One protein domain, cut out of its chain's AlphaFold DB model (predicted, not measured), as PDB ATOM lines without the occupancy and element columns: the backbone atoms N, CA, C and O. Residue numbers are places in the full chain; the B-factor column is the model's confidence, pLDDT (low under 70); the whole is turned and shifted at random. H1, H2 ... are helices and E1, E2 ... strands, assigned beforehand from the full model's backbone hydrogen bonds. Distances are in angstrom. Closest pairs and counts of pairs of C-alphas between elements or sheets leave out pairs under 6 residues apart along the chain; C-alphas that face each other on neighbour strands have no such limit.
ATOM      1  N   GLN A  42     -12.341 -10.309  97.388       86.56
ATOM      2  CA  GLN A  42     -13.784 -10.370  97.163       86.56
ATOM      3  C   GLN A  42     -14.235  -9.194  96.292       86.56
ATOM      4  O   GLN A  42     -14.963  -9.399  95.326       86.56
ATOM      5  N   TRP A  43     -13.756  -7.983  96.593       92.81
ATOM      6  CA  TRP A  43     -14.037  -6.817  95.758       92.81
ATOM      7  C   TRP A  43     -13.546  -7.019  94.319       92.81
ATOM      8  O   TRP A  43     -14.254  -6.667  93.385       92.81
ATOM      9  N   TYR A  44     -12.374  -7.631  94.128       90.00
ATOM     10  CA  TYR A  44     -11.862  -7.972  92.798       90.00
ATOM     11  C   TYR A  44     -12.817  -8.880  92.012       90.00
ATOM     12  O   TYR A  44     -13.054  -8.624  90.834       90.00
ATOM     13  N   GLU A  45     -13.363  -9.922  92.644       90.56
ATOM     14  CA  GLU A  45     -14.324 -10.825  91.997       90.56
ATOM     15  C   GLU A  45     -15.630 -10.098  91.643       90.56
ATOM     16  O   GLU A  45     -16.163 -10.268  90.546       90.56
ATOM     17  N   GLU A  46     -16.122  -9.236  92.536       93.69
ATOM     18  CA  GLU A  46     -17.306  -8.405  92.286       93.69
ATOM     19  C   GLU A  46     -17.071  -7.404  91.140       93.69
ATOM     20  O   GLU A  46     -17.922  -7.253  90.259       93.69
ATOM     21  N   ASP A  47     -15.903  -6.757  91.110       95.31
ATOM     22  CA  ASP A  47     -15.510  -5.820  90.058       95.31
ATOM     23  C   ASP A  47     -15.302  -6.518  88.704       95.31
ATOM     24  O   ASP A  47     -15.696  -5.973  87.674       95.31
ATOM     25  N   LYS A  48     -14.777  -7.750  88.695       94.25
ATOM     26  CA  LYS A  48     -14.638  -8.593  87.493       94.25
ATOM     27  C   LYS A  48     -15.993  -8.890  86.850       94.25
ATOM     28  O   LYS A  48     -16.175  -8.693  85.647       94.25
ATOM     29  N   GLU A  49     -16.969  -9.327  87.642       94.62
ATOM     30  CA  GLU A  49     -18.325  -9.610  87.153       94.62
ATOM     31  C   GLU A  49     -19.039  -8.340  86.670       94.62
ATOM     32  O   GLU A  49     -19.740  -8.336  85.647       94.62
ATOM     33  N   TYR A  50     -18.819  -7.227  87.370       93.88
ATOM     34  CA  TYR A  50     -19.310  -5.925  86.942       93.88
ATOM     35  C   TYR A  50     -18.679  -5.485  85.609       93.88
ATOM     36  O   TYR A  50     -19.400  -5.130  84.673       93.88
ATOM     37  N   PHE A  51     -17.360  -5.621  85.463       94.06
ATOM     38  CA  PHE A  51     -16.641  -5.364  84.216       94.06
ATOM     39  C   PHE A  51     -17.189  -6.206  83.053       94.06
ATOM     40  O   PHE A  51     -17.417  -5.685  81.961       94.06
ATOM     41  N   TYR A  52     -17.493  -7.487  83.275       93.88
ATOM     42  CA  TYR A  52     -18.124  -8.335  82.256       93.88
ATOM     43  C   TYR A  52     -19.521  -7.864  81.854       93.88
ATOM     44  O   TYR A  52     -19.916  -8.019  80.694       93.88
ATOM     45  N   THR A  53     -20.269  -7.271  82.782       90.44
ATOM     46  CA  THR A  53     -21.564  -6.657  82.473       90.44
ATOM     47  C   THR A  53     -21.385  -5.453  81.549       90.44
ATOM     48  O   THR A  53     -22.052  -5.386  80.513       90.44
ATOM     49  N   LEU A  54     -20.438  -4.562  81.861       88.31
ATOM     50  CA  LEU A  54     -20.105  -3.399  81.030       88.31
ATOM     51  C   LEU A  54     -19.598  -3.800  79.643       88.31
ATOM     52  O   LEU A  54     -20.066  -3.276  78.632       88.31
ATOM     53  N   TYR A  55     -18.698  -4.783  79.580       91.38
ATOM     54  CA  TYR A  55     -18.155  -5.305  78.329       91.38
ATOM     55  C   TYR A  55     -19.269  -5.739  77.362       91.38
ATOM     56  O   TYR A  55     -19.242  -5.421  76.174       91.38
ATOM     57  N   ASN A  56     -20.297  -6.428  77.868       88.69
ATOM     58  CA  ASN A  56     -21.417  -6.880  77.042       88.69
ATOM     59  C   ASN A  56     -22.319  -5.729  76.560       88.69
ATOM     60  O   ASN A  56     -22.957  -5.855  75.512       88.69
ATOM     61  N   GLN A  57     -22.370  -4.616  77.296       86.00
ATOM     62  CA  GLN A  57     -23.184  -3.444  76.959       86.00
ATOM     63  C   GLN A  57     -22.562  -2.573  75.857       86.00
ATOM     64  O   GLN A  57     -23.305  -1.877  75.158       86.00
ATOM     65  N   LEU A  58     -21.243  -2.671  75.628       82.00
ATOM     66  CA  LEU A  58     -20.517  -1.887  74.615       82.00
ATOM     67  C   LEU A  58     -21.094  -1.999  73.199       82.00
ATOM     68  O   LEU A  58     -21.042  -1.047  72.429       82.00
ATOM     69  N   ASN A  59     -21.679  -3.146  72.847       67.94
ATOM     70  CA  ASN A  59     -22.265  -3.361  71.519       67.94
ATOM     71  C   ASN A  59     -23.641  -2.698  71.331       67.94
ATOM     72  O   ASN A  59     -24.181  -2.714  70.225       67.94
ATOM     73  N   SER A  60     -24.240  -2.174  72.403       66.62
ATOM     74  CA  SER A  60     -25.638  -1.725  72.422       66.62
ATOM     75  C   SER A  60     -25.840  -0.278  72.862       66.62
ATOM     76  O   SER A  60     -26.936   0.245  72.662       66.62
ATOM     77  N   ASP A  61     -24.818   0.365  73.428       70.12
ATOM     78  CA  ASP A  61     -24.928   1.701  74.011       70.12
ATOM     79  C   ASP A  61     -23.817   2.629  73.502       70.12
ATOM     80  O   ASP A  61     -22.628   2.382  73.698       70.12
ATOM     81  N   THR A  62     -24.214   3.725  72.853       64.75
ATOM     82  CA  THR A  62     -23.297   4.764  72.365       64.75
ATOM     83  C   THR A  62     -22.601   5.529  73.494       64.75
ATOM     84  O   THR A  62     -21.556   6.122  73.240       64.75
ATOM     85  N   ASN A  63     -23.132   5.488  74.722       73.19
ATOM     86  CA  ASN A  63     -22.554   6.138  75.904       73.19
ATOM     87  C   ASN A  63     -21.641   5.213  76.724       73.19
ATOM     88  O   ASN A  63     -21.053   5.656  77.711       73.19
ATOM     89  N   ALA A  64     -21.476   3.946  76.330       72.38
ATOM     90  CA  ALA A  64     -20.646   2.991  77.068       72.38
ATOM     91  C   ALA A  64     -19.174   3.442  77.196       72.38
ATOM     92  O   ALA A  64     -18.492   3.063  78.146       72.38
ATOM     93  N   TYR A  65     -18.703   4.297  76.283       77.00
ATOM     94  CA  TYR A  65     -17.366   4.899  76.334       77.00
ATOM     95  C   TYR A  65     -17.181   5.875  77.485       77.00
ATOM     96  O   TYR A  65     -16.223   5.749  78.242       77.00
ATOM     97  N   GLU A  66     -18.112   6.816  77.633       83.69
ATOM     98  CA  GLU A  66     -18.082   7.814  78.702       83.69
ATOM     99  C   GLU A  66     -18.160   7.127  80.072       83.69
ATOM    100  O   GLU A  66     -17.444   7.491  81.003       83.69
ATOM    101  N   VAL A  67     -18.975   6.070  80.181       88.00
ATOM    102  CA  VAL A  67     -19.066   5.253  81.399       88.00
ATOM    103  C   VAL A  67     -17.724   4.589  81.715       88.00
ATOM    104  O   VAL A  67     -17.209   4.766  82.817       88.00
ATOM    105  N   LEU A  68     -17.116   3.881  80.754       88.69
ATOM    106  CA  LEU A  68     -15.823   3.218  80.963       88.69
ATOM    107  C   LEU A  68     -14.701   4.203  81.315       88.69
ATOM    108  O   LEU A  68     -13.862   3.898  82.163       88.69
ATOM    109  N   PHE A  69     -14.671   5.375  80.677       90.06
ATOM    110  CA  PHE A  69     -13.646   6.383  80.934       90.06
ATOM    111  C   PHE A  69     -13.796   7.023  82.317       90.06
ATOM    112  O   PHE A  69     -12.806   7.171  83.035       90.06
ATOM    113  N   ASN A  70     -15.026   7.333  82.734       90.94
ATOM    114  CA  ASN A  70     -15.288   7.833  84.082       90.94
ATOM    115  C   ASN A  70     -14.943   6.786  85.149       90.94
ATOM    116  O   ASN A  70     -14.299   7.118  86.140       90.94
ATOM    117  N   GLU A  71     -15.267   5.510  84.925       92.69
ATOM    118  CA  GLU A  71     -14.856   4.438  85.838       92.69
ATOM    119  C   GLU A  71     -13.342   4.283  85.933       92.69
ATOM    120  O   GLU A  71     -12.808   4.084  87.024       92.69
ATOM    121  N   TYR A  72     -12.642   4.384  84.804       92.69
ATOM    122  CA  TYR A  72     -11.186   4.384  84.785       92.69
ATOM    123  C   TYR A  72     -10.621   5.504  85.674       92.69
ATOM    124  O   TYR A  72      -9.780   5.227  86.532       92.69
ATOM    125  N   LYS A  73     -11.124   6.740  85.541       91.38
ATOM    126  CA  LYS A  73     -10.709   7.874  86.386       91.38
ATOM    127  C   LYS A  73     -11.029   7.652  87.864       91.38
ATOM    128  O   LYS A  73     -10.162   7.867  88.712       91.38
ATOM    129  N   ASP A  74     -12.225   7.158  88.176       92.12
ATOM    130  CA  ASP A  74     -12.631   6.846  89.549       92.12
ATOM    131  C   ASP A  74     -11.714   5.791  90.188       92.12
ATOM    132  O   ASP A  74     -11.380   5.878  91.374       92.12
ATOM    133  N   LEU A  75     -11.291   4.782  89.419       92.38
ATOM    134  CA  LEU A  75     -10.346   3.764  89.876       92.38
ATOM    135  C   LEU A  75      -8.942   4.342  90.110       92.38
ATOM    136  O   LEU A  75      -8.314   3.983  91.109       92.38
ATOM    137  N   LEU A  76      -8.470   5.265  89.261       89.75
ATOM    138  CA  LEU A  76      -7.214   5.989  89.504       89.75
ATOM    139  C   LEU A  76      -7.273   6.771  90.824       89.75
ATOM    140  O   LEU A  76      -6.381   6.632  91.658       89.75
ATOM    141  N   GLU A  77      -8.350   7.525  91.064       89.69
ATOM    142  CA  GLU A  77      -8.517   8.290  92.309       89.69
ATOM    143  C   GLU A  77      -8.543   7.369  93.541       89.69
ATOM    144  O   GLU A  77      -7.933   7.668  94.573       89.69
ATOM    145  N   LYS A  78      -9.222   6.220  93.446       91.25
ATOM    146  CA  LYS A  78      -9.239   5.205  94.512       91.25
ATOM    147  C   LYS A  78      -7.841   4.652  94.792       91.25
ATOM    148  O   LYS A  78      -7.497   4.486  95.960       91.25
ATOM    149  N   LYS A  79      -7.032   4.400  93.758       88.12
ATOM    150  CA  LYS A  79      -5.656   3.903  93.910       88.12
ATOM    151  C   LYS A  79      -4.783   4.902  94.655       88.12
ATOM    152  O   LYS A  79      -4.109   4.512  95.603       88.12
ATOM    153  N   GLU A  80      -4.852   6.178  94.301       86.25
ATOM    154  CA  GLU A  80      -4.081   7.225  94.982       86.25
ATOM    155  C   GLU A  80      -4.506   7.381  96.454       86.25
ATOM    156  O   GLU A  80      -3.656   7.470  97.335       86.25
ATOM    157  N   LYS A  81      -5.805   7.250  96.766       88.44
ATOM    158  CA  LYS A  81      -6.276   7.202  98.166       88.44
ATOM    159  C   LYS A  81      -5.711   6.017  98.951       88.44
ATOM    160  O   LYS A  81      -5.501   6.130 100.157       88.44
ATOM    161  N   VAL A  82      -5.494   4.864  98.318       88.25
ATOM    162  CA  VAL A  82      -4.846   3.721  98.985       88.25
ATOM    163  C   VAL A  82      -3.356   4.005  99.210       88.25
ATOM    164  O   VAL A  82      -2.849   3.693 100.285       88.25
ATOM    165  N   TYR A  83      -2.676   4.658  98.261       85.56
ATOM    166  CA  TYR A  83      -1.294   5.126  98.437       85.56
ATOM    167  C   TYR A  83      -1.140   6.088  99.618       85.56
ATOM    168  O   TYR A  83      -0.207   5.933 100.404       85.56
ATOM    169  N   ASP A  84      -2.075   7.023  99.793       87.25
ATOM    170  CA  ASP A  84      -2.079   7.970 100.917       87.25
ATOM    171  C   ASP A  84      -2.202   7.283 102.291       87.25
ATOM    172  O   ASP A  84      -1.842   7.869 103.313       87.25
ATOM    173  N   ASN A  85      -2.691   6.037 102.328       89.69
ATOM    174  CA  ASN A  85      -2.793   5.234 103.547       89.69
ATOM    175  C   ASN A  85      -1.537   4.392 103.838       89.69
ATOM    176  O   ASN A  85      -1.452   3.788 104.910       89.69
ATOM    177  N   ALA A  86      -0.564   4.329 102.923       90.50
ATOM    178  CA  ALA A  86       0.703   3.650 103.181       90.50
ATOM    179  C   ALA A  86       1.511   4.390 104.258       90.50
ATOM    180  O   ALA A  86       1.466   5.616 104.377       90.50
ATOM    181  N   TYR A  87       2.304   3.655 105.042       92.81
ATOM    182  CA  TYR A  87       3.196   4.302 106.001       92.81
ATOM    183  C   TYR A  87       4.305   5.048 105.259       92.81
ATOM    184  O   TYR A  87       5.112   4.428 104.568       92.81
ATOM    185  N   ILE A  88       4.378   6.365 105.461       89.38
ATOM    186  CA  ILE A  88       5.408   7.228 104.881       89.38
ATOM    187  C   ILE A  88       6.503   7.483 105.916       89.38
ATOM    188  O   ILE A  88       6.306   8.200 106.901       89.38
ATOM    189  N   SER A  89       7.688   6.924 105.684       90.44
ATOM    190  CA  SER A  89       8.839   7.167 106.550       90.44
ATOM    191  C   SER A  89       9.447   8.549 106.329       90.44
ATOM    192  O   SER A  89       9.502   9.057 105.209       90.44
ATOM    193  N   LYS A  90      10.056   9.112 107.381       86.56
ATOM    194  CA  LYS A  90      10.914  10.305 107.270       86.56
ATOM    195  C   LYS A  90      12.103  10.091 106.329       86.56
ATOM    196  O   LYS A  90      12.548  11.048 105.707       86.56
ATOM    197  N   LYS A  91      12.579   8.845 106.194       84.44
ATOM    198  CA  LYS A  91      13.649   8.467 105.254       84.44
ATOM    199  C   LYS A  91      13.147   8.329 103.804       84.44
ATOM    200  O   LYS A  91      13.938   8.054 102.911       84.44
ATOM    201  N   GLY A  92      11.847   8.525 103.555       81.88
ATOM    202  CA  GLY A  92      11.254   8.583 102.219       81.88
ATOM    203  C   GLY A  92      10.899   7.240 101.579       81.88
ATOM    204  O   GLY A  92      10.678   7.224 100.374       81.88
ATOM    205  N   TYR A  93      10.860   6.137 102.333       87.44
ATOM    206  CA  TYR A  93      10.272   4.866 101.880       87.44
ATOM    207  C   TYR A  93       8.801   4.750 102.288       87.44
ATOM    208  O   TYR A  93       8.365   5.386 103.255       87.44
ATOM    209  N   LEU A  94       8.076   3.895 101.573       90.56
ATOM    210  CA  LEU A  94       6.686   3.533 101.818       90.56
ATOM    211  C   LEU A  94       6.595   2.071 102.271       90.56
ATOM    212  O   LEU A  94       7.265   1.207 101.707       90.56
ATOM    213  N   ILE A  95       5.758   1.791 103.275       92.81
ATOM    214  CA  ILE A  95       5.378   0.421 103.655       92.81
ATOM    215  C   ILE A  95       3.884   0.233 103.414       92.81
ATOM    216  O   ILE A  95       3.062   0.968 103.969       92.81
ATOM    217  N   PHE A  96       3.550  -0.796 102.644       91.62
ATOM    218  CA  PHE A  96       2.192  -1.264 102.409       91.62
ATOM    219  C   PHE A  96       1.956  -2.516 103.254       91.62
ATOM    220  O   PHE A  96       2.675  -3.502 103.117       91.62
ATOM    221  N   SER A  97       0.955  -2.484 104.137       91.31
ATOM    222  CA  SER A  97       0.521  -3.685 104.862       91.31
ATOM    223  C   SER A  97      -0.017  -4.746 103.889       91.31
ATOM    224  O   SER A  97      -0.247  -4.432 102.715       91.31
ATOM    225  N   PRO A  98      -0.261  -5.986 104.343       88.69
ATOM    226  CA  PRO A  98      -0.904  -7.006 103.521       88.69
ATOM    227  C   PRO A  98      -2.224  -6.544 102.895       88.69
ATOM    228  O   PRO A  98      -2.434  -6.696 101.695       88.69
ATOM    229  N   GLU A  99      -3.078  -5.882 103.672       88.69
ATOM    230  CA  GLU A  99      -4.376  -5.383 103.212       88.69
ATOM    231  C   GLU A  99      -4.219  -4.251 102.192       88.69
ATOM    232  O   GLU A  99      -4.907  -4.226 101.173       88.69
ATOM    233  N   LEU A 100      -3.290  -3.317 102.432       90.25
ATOM    234  CA  LEU A 100      -3.003  -2.245 101.475       90.25
ATOM    235  C   LEU A 100      -2.375  -2.790 100.188       90.25
ATOM    236  O   LEU A 100      -2.655  -2.273  99.108       90.25
ATOM    237  N   THR A 101      -1.558  -3.838 100.290       88.50
ATOM    238  CA  THR A 101      -0.959  -4.522  99.139       88.50
ATOM    239  C   THR A 101      -2.038  -5.199  98.291       88.50
ATOM    240  O   THR A 101      -2.054  -5.003  97.074       88.50
ATOM    241  N   ASP A 102      -2.991  -5.902  98.913       86.94
ATOM    242  CA  ASP A 102      -4.147  -6.487  98.218       86.94
ATOM    243  C   ASP A 102      -4.994  -5.408  97.537       86.94
ATOM    244  O   ASP A 102      -5.327  -5.550  96.359       86.94
ATOM    245  N   ASN A 103      -5.254  -4.296  98.231       90.06
ATOM    246  CA  ASN A 103      -6.004  -3.171  97.680       90.06
ATOM    247  C   ASN A 103      -5.334  -2.562  96.441       90.06
ATOM    248  O   ASN A 103      -5.989  -2.347  95.418       90.06
ATOM    249  N   ILE A 104      -4.027  -2.278  96.513       87.94
ATOM    250  CA  ILE A 104      -3.266  -1.736  95.378       87.94
ATOM    251  C   ILE A 104      -3.243  -2.741  94.223       87.94
ATOM    252  O   ILE A 104      -3.391  -2.322  93.075       87.94
ATOM    253  N   ASN A 105      -3.123  -4.043  94.499       86.19
ATOM    254  CA  ASN A 105      -3.115  -5.062  93.452       86.19
ATOM    255  C   ASN A 105      -4.468  -5.164  92.740       86.19
ATOM    256  O   ASN A 105      -4.523  -5.139  91.511       86.19
ATOM    257  N   ALA A 106      -5.564  -5.240  93.500       88.31
ATOM    258  CA  ALA A 106      -6.908  -5.341  92.943       88.31
ATOM    259  C   ALA A 106      -7.245  -4.128  92.071       88.31
ATOM    260  O   ALA A 106      -7.743  -4.277  90.956       88.31
ATOM    261  N   LEU A 107      -6.918  -2.925  92.553       90.12
ATOM    262  CA  LEU A 107      -7.099  -1.701  91.781       90.12
ATOM    263  C   LEU A 107      -6.211  -1.683  90.537       90.12
ATOM    264  O   LEU A 107      -6.687  -1.290  89.479       90.12
ATOM    265  N   ALA A 108      -4.951  -2.121  90.627       86.50
ATOM    266  CA  ALA A 108      -4.063  -2.190  89.466       86.50
ATOM    267  C   ALA A 108      -4.638  -3.092  88.362       86.50
ATOM    268  O   ALA A 108      -4.669  -2.676  87.205       86.50
ATOM    269  N   LEU A 109      -5.170  -4.264  88.726       86.94
ATOM    270  CA  LEU A 109      -5.844  -5.180  87.803       86.94
ATOM    271  C   LEU A 109      -7.094  -4.557  87.172       86.94
ATOM    272  O   LEU A 109      -7.253  -4.586  85.950       86.94
ATOM    273  N   ALA A 110      -7.959  -3.953  87.990       91.69
ATOM    274  CA  ALA A 110      -9.177  -3.305  87.515       91.69
ATOM    275  C   ALA A 110      -8.869  -2.139  86.558       91.69
ATOM    276  O   ALA A 110      -9.497  -2.022  85.502       91.69
ATOM    277  N   ILE A 111      -7.878  -1.306  86.900       90.56
ATOM    278  CA  ILE A 111      -7.391  -0.193  86.076       90.56
ATOM    279  C   ILE A 111      -6.827  -0.717  84.755       90.56
ATOM    280  O   ILE A 111      -7.197  -0.197  83.704       90.56
ATOM    281  N   GLU A 112      -5.970  -1.745  84.786       88.19
ATOM    282  CA  GLU A 112      -5.388  -2.359  83.584       88.19
ATOM    283  C   GLU A 112      -6.491  -2.873  82.647       88.19
ATOM    284  O   GLU A 112      -6.447  -2.603  81.444       88.19
ATOM    285  N   ALA A 113      -7.518  -3.537  83.189       90.81
ATOM    286  CA  ALA A 113      -8.644  -4.044  82.410       90.81
ATOM    287  C   ALA A 113      -9.434  -2.925  81.713       90.81
ATOM    288  O   ALA A 113      -9.690  -3.011  80.507       90.81
ATOM    289  N   ARG A 114      -9.780  -1.844  82.436       92.50
ATOM    290  CA  ARG A 114     -10.467  -0.679  81.838       92.50
ATOM    291  C   ARG A 114      -9.587  -0.006  80.797       92.50
ATOM    292  O   ARG A 114     -10.064   0.281  79.704       92.50
ATOM    293  N   ALA A 115      -8.316   0.225  81.118       90.44
ATOM    294  CA  ALA A 115      -7.398   0.927  80.234       90.44
ATOM    295  C   ALA A 115      -7.167   0.161  78.927       90.44
ATOM    296  O   ALA A 115      -7.197   0.762  77.856       90.44
ATOM    297  N   LYS A 116      -7.003  -1.167  78.986       89.81
ATOM    298  CA  LYS A 116      -6.859  -2.014  77.793       89.81
ATOM    299  C   LYS A 116      -8.129  -2.064  76.952       89.81
ATOM    300  O   LYS A 116      -8.042  -1.948  75.734       89.81
ATOM    301  N   LEU A 117      -9.301  -2.199  77.578       91.19
ATOM    302  CA  LEU A 117     -10.566  -2.182  76.845       91.19
ATOM    303  C   LEU A 117     -10.792  -0.822  76.173       91.19
ATOM    304  O   LEU A 117     -11.074  -0.772  74.982       91.19
ATOM    305  N   LEU A 118     -10.597   0.282  76.902       89.19
ATOM    306  CA  LEU A 118     -10.669   1.636  76.348       89.19
ATOM    307  C   LEU A 118      -9.676   1.826  75.201       89.19
ATOM    308  O   LEU A 118     -10.055   2.342  74.155       89.19
ATOM    309  N   TYR A 119      -8.434   1.370  75.371       87.62
ATOM    310  CA  TYR A 119      -7.417   1.414  74.327       87.62
ATOM    311  C   TYR A 119      -7.872   0.700  73.058       87.62
ATOM    312  O   TYR A 119      -7.788   1.279  71.973       87.62
ATOM    313  N   ASP A 120      -8.392  -0.521  73.190       87.69
ATOM    314  CA  ASP A 120      -8.830  -1.292  72.037       87.69
ATOM    315  C   ASP A 120     -10.017  -0.654  71.336       87.69
ATOM    316  O   ASP A 120     -10.039  -0.607  70.104       87.69
ATOM    317  N   VAL A 121     -10.980  -0.116  72.088       85.06
ATOM    318  CA  VAL A 121     -12.127   0.491  71.428       85.06
ATOM    319  C   VAL A 121     -11.787   1.834  70.782       85.06
ATOM    320  O   VAL A 121     -12.125   2.061  69.621       85.06
ATOM    321  N   VAL A 122     -11.096   2.720  71.499       80.69
ATOM    322  CA  VAL A 122     -10.771   4.069  71.012       80.69
ATOM    323  C   VAL A 122      -9.825   4.007  69.806       80.69
ATOM    324  O   VAL A 122      -9.998   4.761  68.848       80.69
ATOM    325  N   SER A 123      -8.894   3.047  69.798       76.88
ATOM    326  CA  SER A 123      -7.953   2.841  68.688       76.88
ATOM    327  C   SER A 123      -8.553   2.070  67.500       76.88
ATOM    328  O   SER A 123      -7.849   1.815  66.524       76.88
ATOM    329  N   ASN A 124      -9.839   1.689  67.547       76.12
ATOM    330  CA  ASN A 124     -10.483   0.768  66.597       76.12
ATOM    331  C   ASN A 124      -9.732  -0.570  66.428       76.12
ATOM    332  O   ASN A 124      -9.733  -1.163  65.341       76.12
ATOM    333  N   ASN A 125      -9.093  -1.063  67.490       80.38
ATOM    334  CA  ASN A 125      -8.526  -2.403  67.490       80.38
ATOM    335  C   ASN A 125      -9.641  -3.449  67.553       80.38
ATOM    336  O   ASN A 125     -10.809  -3.185  67.853       80.38
ATOM    337  N   LYS A 126      -9.260  -4.698  67.290       86.12
ATOM    338  CA  LYS A 126     -10.138  -5.832  67.547       86.12
ATOM    339  C   LYS A 126     -10.352  -5.965  69.057       86.12
ATOM    340  O   LYS A 126      -9.423  -6.342  69.761       86.12
ATOM    341  N   ILE A 127     -11.588  -5.764  69.506       89.50
ATOM    342  CA  ILE A 127     -12.000  -6.090  70.875       89.50
ATOM    343  C   ILE A 127     -11.794  -7.597  71.100       89.50
ATOM    344  O   ILE A 127     -12.292  -8.438  70.339       89.50
ATOM    345  N   LEU A 128     -10.998  -7.927  72.112       90.69
ATOM    346  CA  LEU A 128     -10.667  -9.291  72.513       90.69
ATOM    347  C   LEU A 128     -11.791  -9.896  73.366       90.69
ATOM    348  O   LEU A 128     -12.637  -9.163  73.864       90.69
ATOM    349  N   PRO A 129     -11.834 -11.226  73.566       91.88
ATOM    350  CA  PRO A 129     -12.723 -11.822  74.563       91.88
ATOM    351  C   PRO A 129     -12.538 -11.168  75.940       91.88
ATOM    352  O   PRO A 129     -11.424 -10.798  76.305       91.88
ATOM    353  N   LYS A 130     -13.618 -11.042  76.717       91.06
ATOM    354  CA  LYS A 130     -13.613 -10.347  78.018       91.06
ATOM    355  C   LYS A 130     -12.573 -10.915  78.997       91.06
ATOM    356  O   LYS A 130     -11.943 -10.157  79.728       91.06
ATOM    357  N   GLU A 131     -12.330 -12.223  78.927       90.69
ATOM    358  CA  GLU A 131     -11.348 -12.967  79.724       90.69
ATOM    359  C   GLU A 131      -9.893 -12.576  79.391       90.69
ATOM    360  O   GLU A 131      -8.974 -12.874  80.142       90.69
ATOM    361  N   SER A 132      -9.653 -11.888  78.267       89.56
ATOM    362  CA  SER A 132      -8.322 -11.379  77.897       89.56
ATOM    363  C   SER A 132      -7.964 -10.059  78.592       89.56
ATOM    364  O   SER A 132      -6.793  -9.679  78.611       89.56
ATOM    365  N   TYR A 133      -8.952  -9.345  79.141       88.88
ATOM    366  CA  TYR A 133      -8.743  -8.063  79.823       88.88
ATOM    367  C   TYR A 133      -8.584  -8.211  81.334       88.88
ATOM    368  O   TYR A 133      -7.937  -7.375  81.959       88.88
ATOM    369  N   TYR A 134      -9.167  -9.263  81.903       86.25
ATOM    370  CA  TYR A 134      -9.261  -9.483  83.339       86.25
ATOM    371  C   TYR A 134      -8.782 -10.910  83.650       86.25
ATOM    372  O   TYR A 134      -9.347 -11.843  83.080       86.25
ATOM    373  N   PRO A 135      -7.756 -11.116  84.498       81.25
ATOM    374  CA  PRO A 135      -7.282 -12.462  84.819       81.25
ATOM    375  C   PRO A 135      -8.390 -13.344  85.412       81.25
ATOM    376  O   PRO A 135      -9.239 -12.867  86.169       81.25
ATOM    377  N   GLU A 136      -8.381 -14.643  85.091       77.56
ATOM    378  CA  GLU A 136      -9.392 -15.575  85.615       77.56
ATOM    379  C   GLU A 136      -9.343 -15.659  87.146       77.56
ATOM    380  O   GLU A 136     -10.389 -15.618  87.800       77.56
ATOM    381  N   GLU A 137      -8.134 -15.679  87.704       77.06
ATOM    382  CA  GLU A 137      -7.863 -15.724  89.140       77.06
ATOM    383  C   GLU A 137      -7.175 -14.439  89.612       77.06
ATOM    384  O   GLU A 137      -6.483 -13.769  88.842       77.06
ATOM    385  N   PHE A 138      -7.338 -14.096  90.892       73.88
ATOM    386  CA  PHE A 138      -6.583 -13.000  91.494       73.88
ATOM    387  C   PHE A 138      -5.092 -13.338  91.469       73.88
ATOM    388  O   PHE A 138      -4.657 -14.319  92.067       73.88
ATOM    389  N   GLN A 139      -4.303 -12.509  90.797       74.62
ATOM    390  CA  GLN A 139      -2.861 -12.690  90.666       74.62
ATOM    391  C   GLN A 139      -2.159 -11.397  91.060       74.62
ATOM    392  O   GLN A 139      -2.614 -10.307  90.710       74.62
ATOM    393  N   TYR A 140      -1.036 -11.492  91.768       72.88
ATOM    394  CA  TYR A 140      -0.209 -10.314  92.006       72.88
ATOM    395  C   TYR A 140       0.504  -9.928  90.710       72.88
ATOM    396  O   TYR A 140       1.362 -10.659  90.227       72.88
ATOM    397  N   THR A 141       0.130  -8.783  90.137       63.75
ATOM    398  CA  THR A 141       0.631  -8.319  88.827       63.75
ATOM    399  C   THR A 141       1.637  -7.185  88.927       63.75
ATOM    400  O   THR A 141       2.085  -6.674  87.898       63.75
ATOM    401  N   PHE A 142       2.064  -6.843  90.149       58.47
ATOM    402  CA  PHE A 142       3.157  -5.898  90.397       58.47
ATOM    403  C   PHE A 142       4.402  -6.205  89.553       58.47
ATOM    404  O   PHE A 142       5.122  -5.281  89.188       58.47
ATOM    405  N   PHE A 143       4.572  -7.467  89.139       55.31
ATOM    406  CA  PHE A 143       5.525  -7.877  88.118       55.31
ATOM    407  C   PHE A 143       4.864  -8.705  87.006       55.31
ATOM    408  O   PHE A 143       4.775  -9.924  87.085       55.31
ATOM    409  N   LYS A 144       4.488  -8.055  85.901       47.50
ATOM    410  CA  LYS A 144       4.551  -8.679  84.568       47.50
ATOM    411  C   LYS A 144       5.826  -8.202  83.888       47.50
ATOM    412  O   LYS A 144       5.789  -7.419  82.947       47.50
ATOM    413  N   ALA A 145       6.979  -8.608  84.405       39.72
ATOM    414  CA  ALA A 145       8.187  -8.490  83.612       39.72
ATOM    415  C   ALA A 145       8.151  -9.648  82.615       39.72
ATOM    416  O   ALA A 145       8.467 -10.771  82.986       39.72
ATOM    417  N   GLU A 146       7.814  -9.382  81.351       35.31
ATOM    418  CA  GLU A 146       7.942 -10.369  80.258       35.31
ATOM    419  C   GLU A 146       9.354 -11.003  80.192       35.31
ATOM    420  O   GLU A 146       9.550 -12.026  79.546       35.31
ATOM    421  N   ASN A 147      10.333 -10.408  80.891       32.50
ATOM    422  CA  ASN A 147      11.729 -10.827  80.965       32.50
ATOM    423  C   ASN A 147      12.216 -11.260  82.358       32.50
ATOM    424  O   ASN A 147      13.380 -11.643  82.474       32.50
ATOM    425  N   VAL A 148      11.381 -11.248  83.408       37.81
ATOM    426  CA  VAL A 148      11.673 -12.121  84.556       37.81
ATOM    427  C   VAL A 148      11.177 -13.483  84.115       37.81
ATOM    428  O   VAL A 148      10.047 -13.883  84.378       37.81
ATOM    429  N   ILE A 149      12.043 -14.177  83.374       32.59
ATOM    430  CA  ILE A 149      12.009 -15.629  83.325       32.59
ATOM    431  C   ILE A 149      12.155 -16.033  84.791       32.59
ATOM    432  O   ILE A 149      13.264 -16.096  85.320       32.59
ATOM    433  N   MET A 150      11.026 -16.213  85.476       37.72
ATOM    434  CA  MET A 150      10.960 -17.060  86.654       37.72
ATOM    435  C   MET A 150      11.538 -18.369  86.141       37.72
ATOM    436  O   MET A 150      10.932 -19.003  85.281       37.72
ATOM    437  N   LEU A 151      12.790 -18.651  86.498       31.30
ATOM    438  CA  LEU A 151      13.573 -19.774  85.994       31.30
ATOM    439  C   LEU A 151      12.920 -21.066  86.481       31.30
ATOM    440  O   LEU A 151      13.381 -21.638  87.455       31.30
ATOM    441  N   ASN A 152      11.812 -21.445  85.849       31.81
ATOM    442  CA  ASN A 152      11.128 -22.728  85.844       31.81
ATOM    443  C   ASN A 152       9.979 -22.612  84.824       31.81
ATOM    444  O   ASN A 152       8.960 -21.983  85.096       31.81
ATOM    445  N   ASP A 153      10.183 -23.227  83.655       30.16
ATOM    446  CA  ASP A 153       9.280 -23.371  82.492       30.16
ATOM    447  C   ASP A 153       7.957 -24.123  82.791       30.16
ATOM    448  O   ASP A 153       7.414 -24.824  81.935       30.16
ATOM    449  N   SER A 154       7.421 -24.047  84.007       37.69
ATOM    450  CA  SER A 154       6.138 -24.660  84.347       37.69
ATOM    451  C   SER A 154       5.055 -23.599  84.471       37.69
ATOM    452  O   SER A 154       5.191 -22.666  85.262       37.69
ATOM    453  N   ASP A 155       3.942 -23.826  83.772       36.97
ATOM    454  CA  ASP A 155       2.645 -23.136  83.887       36.97
ATOM    455  C   ASP A 155       2.057 -23.101  85.330       36.97
ATOM    456  O   ASP A 155       0.953 -22.610  85.538       36.97
ATOM    457  N   ASP A 156       2.792 -23.580  86.343       40.53
ATOM    458  CA  ASP A 156       2.372 -23.758  87.741       40.53
ATOM    459  C   ASP A 156       2.795 -22.612  88.693       40.53
ATOM    460  O   ASP A 156       2.599 -22.709  89.904       40.53
ATOM    461  N   ASN A 157       3.347 -21.496  88.199       48.56
ATOM    462  CA  ASN A 157       3.822 -20.378  89.043       48.56
ATOM    463  C   ASN A 157       2.702 -19.438  89.542       48.56
ATOM    464  O   ASN A 157       2.895 -18.226  89.667       48.56
ATOM    465  N   LEU A 158       1.523 -19.978  89.848       54.88
ATOM    466  CA  LEU A 158       0.490 -19.219  90.541       54.88
ATOM    467  C   LEU A 158       0.908 -19.048  92.003       54.88
ATOM    468  O   LEU A 158       1.125 -20.009  92.741       54.88
ATOM    469  N   ILE A 159       1.046 -17.795  92.428       60.50
ATOM    470  CA  ILE A 159       1.252 -17.447  93.830       60.50
ATOM    471  C   ILE A 159      -0.018 -17.866  94.586       60.50
ATOM    472  O   ILE A 159      -1.022 -17.163  94.534       60.50
ATOM    473  N   GLU A 160       0.007 -19.020  95.268       64.19
ATOM    474  CA  GLU A 160      -1.112 -19.451  96.119       64.19
ATOM    475  C   GLU A 160      -1.313 -18.407  97.217       64.19
ATOM    476  O   GLU A 160      -0.372 -18.081  97.942       64.19
ATOM    477  N   ILE A 161      -2.524 -17.881  97.351       68.38
ATOM    478  CA  ILE A 161      -2.806 -16.780  98.267       68.38
ATOM    479  C   ILE A 161      -3.469 -17.311  99.542       68.38
ATOM    480  O   ILE A 161      -4.395 -18.115  99.475       68.38
ATOM    481  N   LYS A 162      -2.992 -16.879 100.715       70.00
ATOM    482  CA  LYS A 162      -3.587 -17.185 102.025       70.00
ATOM    483  C   LYS A 162      -4.561 -16.089 102.432       70.00
ATOM    484  O   LYS A 162      -4.410 -14.942 102.018       70.00
ATOM    485  N   ASP A 163      -5.539 -16.425 103.260       68.00
ATOM    486  CA  ASP A 163      -6.487 -15.440 103.795       68.00
ATOM    487  C   ASP A 163      -5.876 -14.614 104.940       68.00
ATOM    488  O   ASP A 163      -6.099 -13.408 104.994       68.00
ATOM    489  N   ASP A 164      -4.990 -15.207 105.752       70.00
ATOM    490  CA  ASP A 164      -4.431 -14.574 106.958       70.00
ATOM    491  C   ASP A 164      -2.900 -14.403 106.901       70.00
ATOM    492  O   ASP A 164      -2.172 -15.325 106.517       70.00
ATOM    493  N   PHE A 165      -2.412 -13.222 107.306       75.69
ATOM    494  CA  PHE A 165      -0.984 -12.896 107.433       75.69
ATOM    495  C   PHE A 165      -0.593 -12.801 108.919       75.69
ATOM    496  O   PHE A 165      -0.267 -11.733 109.436       75.69
ATOM    497  N   ASP A 166      -0.619 -13.939 109.616       75.25
ATOM    498  CA  ASP A 166      -0.448 -14.018 111.081       75.25
ATOM    499  C   ASP A 166       0.898 -13.490 111.608       75.25
ATOM    500  O   ASP A 166       1.018 -13.123 112.777       75.25
ATOM    501  N   SER A 167       1.935 -13.497 110.772       79.44
ATOM    502  CA  SER A 167       3.299 -13.091 111.124       79.44
ATOM    503  C   SER A 167       3.584 -11.608 110.923       79.44
ATOM    504  O   SER A 167       4.666 -11.153 111.292       79.44
ATOM    505  N   TYR A 168       2.652 -10.846 110.341       88.12
ATOM    506  CA  TYR A 168       2.867  -9.431 110.068       88.12
ATOM    507  C   TYR A 168       2.835  -8.610 111.363       88.12
ATOM    508  O   TYR A 168       1.784  -8.389 111.961       88.12
ATOM    509  N   ASP A 169       3.998  -8.103 111.769       92.19
ATOM    510  CA  ASP A 169       4.136  -7.129 112.850       92.19
ATOM    511  C   ASP A 169       4.754  -5.843 112.295       92.19
ATOM    512  O   ASP A 169       5.975  -5.704 112.164       92.19
ATOM    513  N   PHE A 170       3.890  -4.876 111.978       93.38
ATOM    514  CA  PHE A 170       4.309  -3.573 111.467       93.38
ATOM    515  C   PHE A 170       5.317  -2.877 112.388       93.38
ATOM    516  O   PHE A 170       6.255  -2.240 111.905       93.38
ATOM    517  N   LYS A 171       5.149  -2.994 113.712       95.06
ATOM    518  CA  LYS A 171       6.044  -2.344 114.669       95.06
ATOM    519  C   LYS A 171       7.427  -2.986 114.611       95.06
ATOM    520  O   LYS A 171       8.403  -2.250 114.533       95.06
ATOM    521  N   ALA A 172       7.514  -4.315 114.602       95.06
ATOM    522  CA  ALA A 172       8.792  -5.017 114.485       95.06
ATOM    523  C   ALA A 172       9.509  -4.693 113.161       95.06
ATOM    524  O   ALA A 172      10.696  -4.366 113.172       95.06
ATOM    525  N   ILE A 173       8.780  -4.692 112.039       95.31
ATOM    526  CA  ILE A 173       9.302  -4.325 110.710       95.31
ATOM    527  C   ILE A 173       9.843  -2.891 110.712       95.31
ATOM    528  O   ILE A 173      10.966  -2.629 110.275       95.31
ATOM    529  N   LYS A 174       9.045  -1.944 111.214       95.44
ATOM    530  CA  LYS A 174       9.417  -0.531 111.280       95.44
ATOM    531  C   LYS A 174      10.625  -0.318 112.190       95.44
ATOM    532  O   LYS A 174      11.563   0.363 111.782       95.44
ATOM    533  N   ASP A 175      10.609  -0.899 113.390       95.69
ATOM    534  CA  ASP A 175      11.696  -0.790 114.364       95.69
ATOM    535  C   ASP A 175      13.002  -1.360 113.777       95.69
ATOM    536  O   ASP A 175      14.058  -0.744 113.930       95.69
ATOM    537  N   PHE A 176      12.934  -2.471 113.029       96.12
ATOM    538  CA  PHE A 176      14.081  -3.026 112.308       96.12
ATOM    539  C   PHE A 176      14.650  -2.040 111.277       96.12
ATOM    540  O   PHE A 176      15.816  -1.657 111.394       96.12
ATOM    541  N   ILE A 177      13.847  -1.566 110.314       95.38
ATOM    542  CA  ILE A 177      14.325  -0.643 109.263       95.38
ATOM    543  C   ILE A 177      14.876   0.657 109.876       95.38
ATOM    544  O   ILE A 177      15.877   1.212 109.413       95.38
ATOM    545  N   GLU A 178      14.233   1.167 110.929       93.38
ATOM    546  CA  GLU A 178      14.674   2.382 111.618       93.38
ATOM    547  C   GLU A 178      15.982   2.182 112.393       93.38
ATOM    548  O   GLU A 178      16.754   3.139 112.503       93.38
ATOM    549  N   SER A 179      16.267   0.960 112.855       94.19
ATOM    550  CA  SER A 179      17.518   0.607 113.539       94.19
ATOM    551  C   SER A 179      18.732   0.505 112.608       94.19
ATOM    552  O   SER A 179      19.871   0.615 113.073       94.19
ATOM    553  N   LEU A 180      18.513   0.334 111.298       93.56
ATOM    554  CA  LEU A 180      19.595   0.220 110.325       93.56
ATOM    555  C   LEU A 180      20.418   1.511 110.280       93.56
ATOM    556  O   LEU A 180      19.909   2.599 109.987       93.56
ATOM    557  N   SER A 181      21.722   1.362 110.512       89.00
ATOM    558  CA  SER A 181      22.714   2.443 110.456       89.00
ATOM    559  C   SER A 181      23.190   2.705 109.022       89.00
ATOM    560  O   SER A 181      24.377   2.881 108.774       89.00
ATOM    561  N   ILE A 182      22.252   2.719 108.071       89.50
ATOM    562  CA  ILE A 182      22.514   3.014 106.658       89.50
ATOM    563  C   ILE A 182      22.026   4.424 106.298       89.50
ATOM    564  O   ILE A 182      21.048   4.907 106.886       89.50
ATOM    565  N   PRO A 183      22.668   5.100 105.330       88.25
ATOM    566  CA  PRO A 183      22.221   6.402 104.856       88.25
ATOM    567  C   PRO A 183      20.793   6.377 104.301       88.25
ATOM    568  O   PRO A 183      20.354   5.410 103.682       88.25
ATOM    569  N   GLU A 184      20.067   7.486 104.464       85.69
ATOM    570  CA  GLU A 184      18.668   7.583 104.024       85.69
ATOM    571  C   GLU A 184      18.491   7.352 102.521       85.69
ATOM    572  O   GLU A 184      17.451   6.852 102.101       85.69
ATOM    573  N   TYR A 185      19.492   7.697 101.705       80.88
ATOM    574  CA  TYR A 185      19.408   7.540 100.254       80.88
ATOM    575  C   TYR A 185      19.276   6.072  99.816       80.88
ATOM    576  O   TYR A 185      18.693   5.837  98.763       80.88
ATOM    577  N   CYS A 186      19.726   5.097 100.622       84.50
ATOM    578  CA  CYS A 186      19.552   3.668 100.329       84.50
ATOM    579  C   CYS A 186      18.080   3.236 100.412       84.50
ATOM    580  O   CYS A 186      17.661   2.305  99.730       84.50
ATOM    581  N   LEU A 187      17.286   3.921 101.241       85.00
ATOM    582  CA  LEU A 187      15.871   3.615 101.466       85.00
ATOM    583  C   LEU A 187      14.936   4.566 100.712       85.00
ATOM    584  O   LEU A 187      13.746   4.304 100.576       85.00
TER     585      LEU A 187
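AT A GLANCE: This is residues 42 to 187 of the 440 residues of an uncharacterized protein of Alkaliphilus peptidifermentans DSM 18978 (UniProt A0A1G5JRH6). Three helices, H1, H2 and H3, run side by side, their centres making a triangle; the fourth, H4, sits away from them, beyond the end where H3 begins. A long link, residues 123 to 169, leads from the other end of H3 back to H4, and its residues 143 to 157 stick out. The printed part has 146 residues with four named helices and one named strand, in the order H1, H2, E1, H3, H4; the class is mostly helix. The whole is loose, with a radius of gyration of the C-alphas of 18.9 A, and elongated, spanning 61 by 37 by 29 A.

IN THESE COORDINATES: H1, residues 42 to 57, begins at C-alpha 42 (-13.784, -10.370, 97.163) and is 23.3 A long. H2, residues 64 to 83, measures 28.9 A. E1 is residues 94 to 96. H3, residues 98 to 122, the longest helix, measures 35.7 A. H4, residues 170 to 179, ends at C-alpha 179 (17.518, 0.607, 113.539).

HOW THE PARTS SIT: H1 and H2 form a helical hairpin and only just touch, with 3 pairs of C-alphas within 8 A, the closest those of Gln 57 and Ala 64 at 6.9 A. H1 touches H3 with residues 43 to 48 alone, closest at the C-alphas of Tyr 44 and Ala 106, 5.6 A; they run the same way at a shallow tilt of 9 degrees. H2 touches H3, closest at the C-alphas of Tyr 72 and Arg 114, 5.9 A; they run opposite ways at a shallow tilt of 25 degrees. E1 pairs with no named strand, but its residues 94 to 95 pair antiparallel with residues 87 to 88. H4 is apart from H3. In H1, H2, H3 and H4 every O i to N i+4 pair is within hydrogen-bond range.

THE WHOLE: The C-alphas farthest apart, of Ser 60 and Ser 181, are 61.7 A from each other. The printed part has no cut. The link from H3 to H4 is long, 47 residues. Mean pLDDT of the printed part is 80.9; residues 59 to 60, 62, 141 to 161 and 163 are under 70.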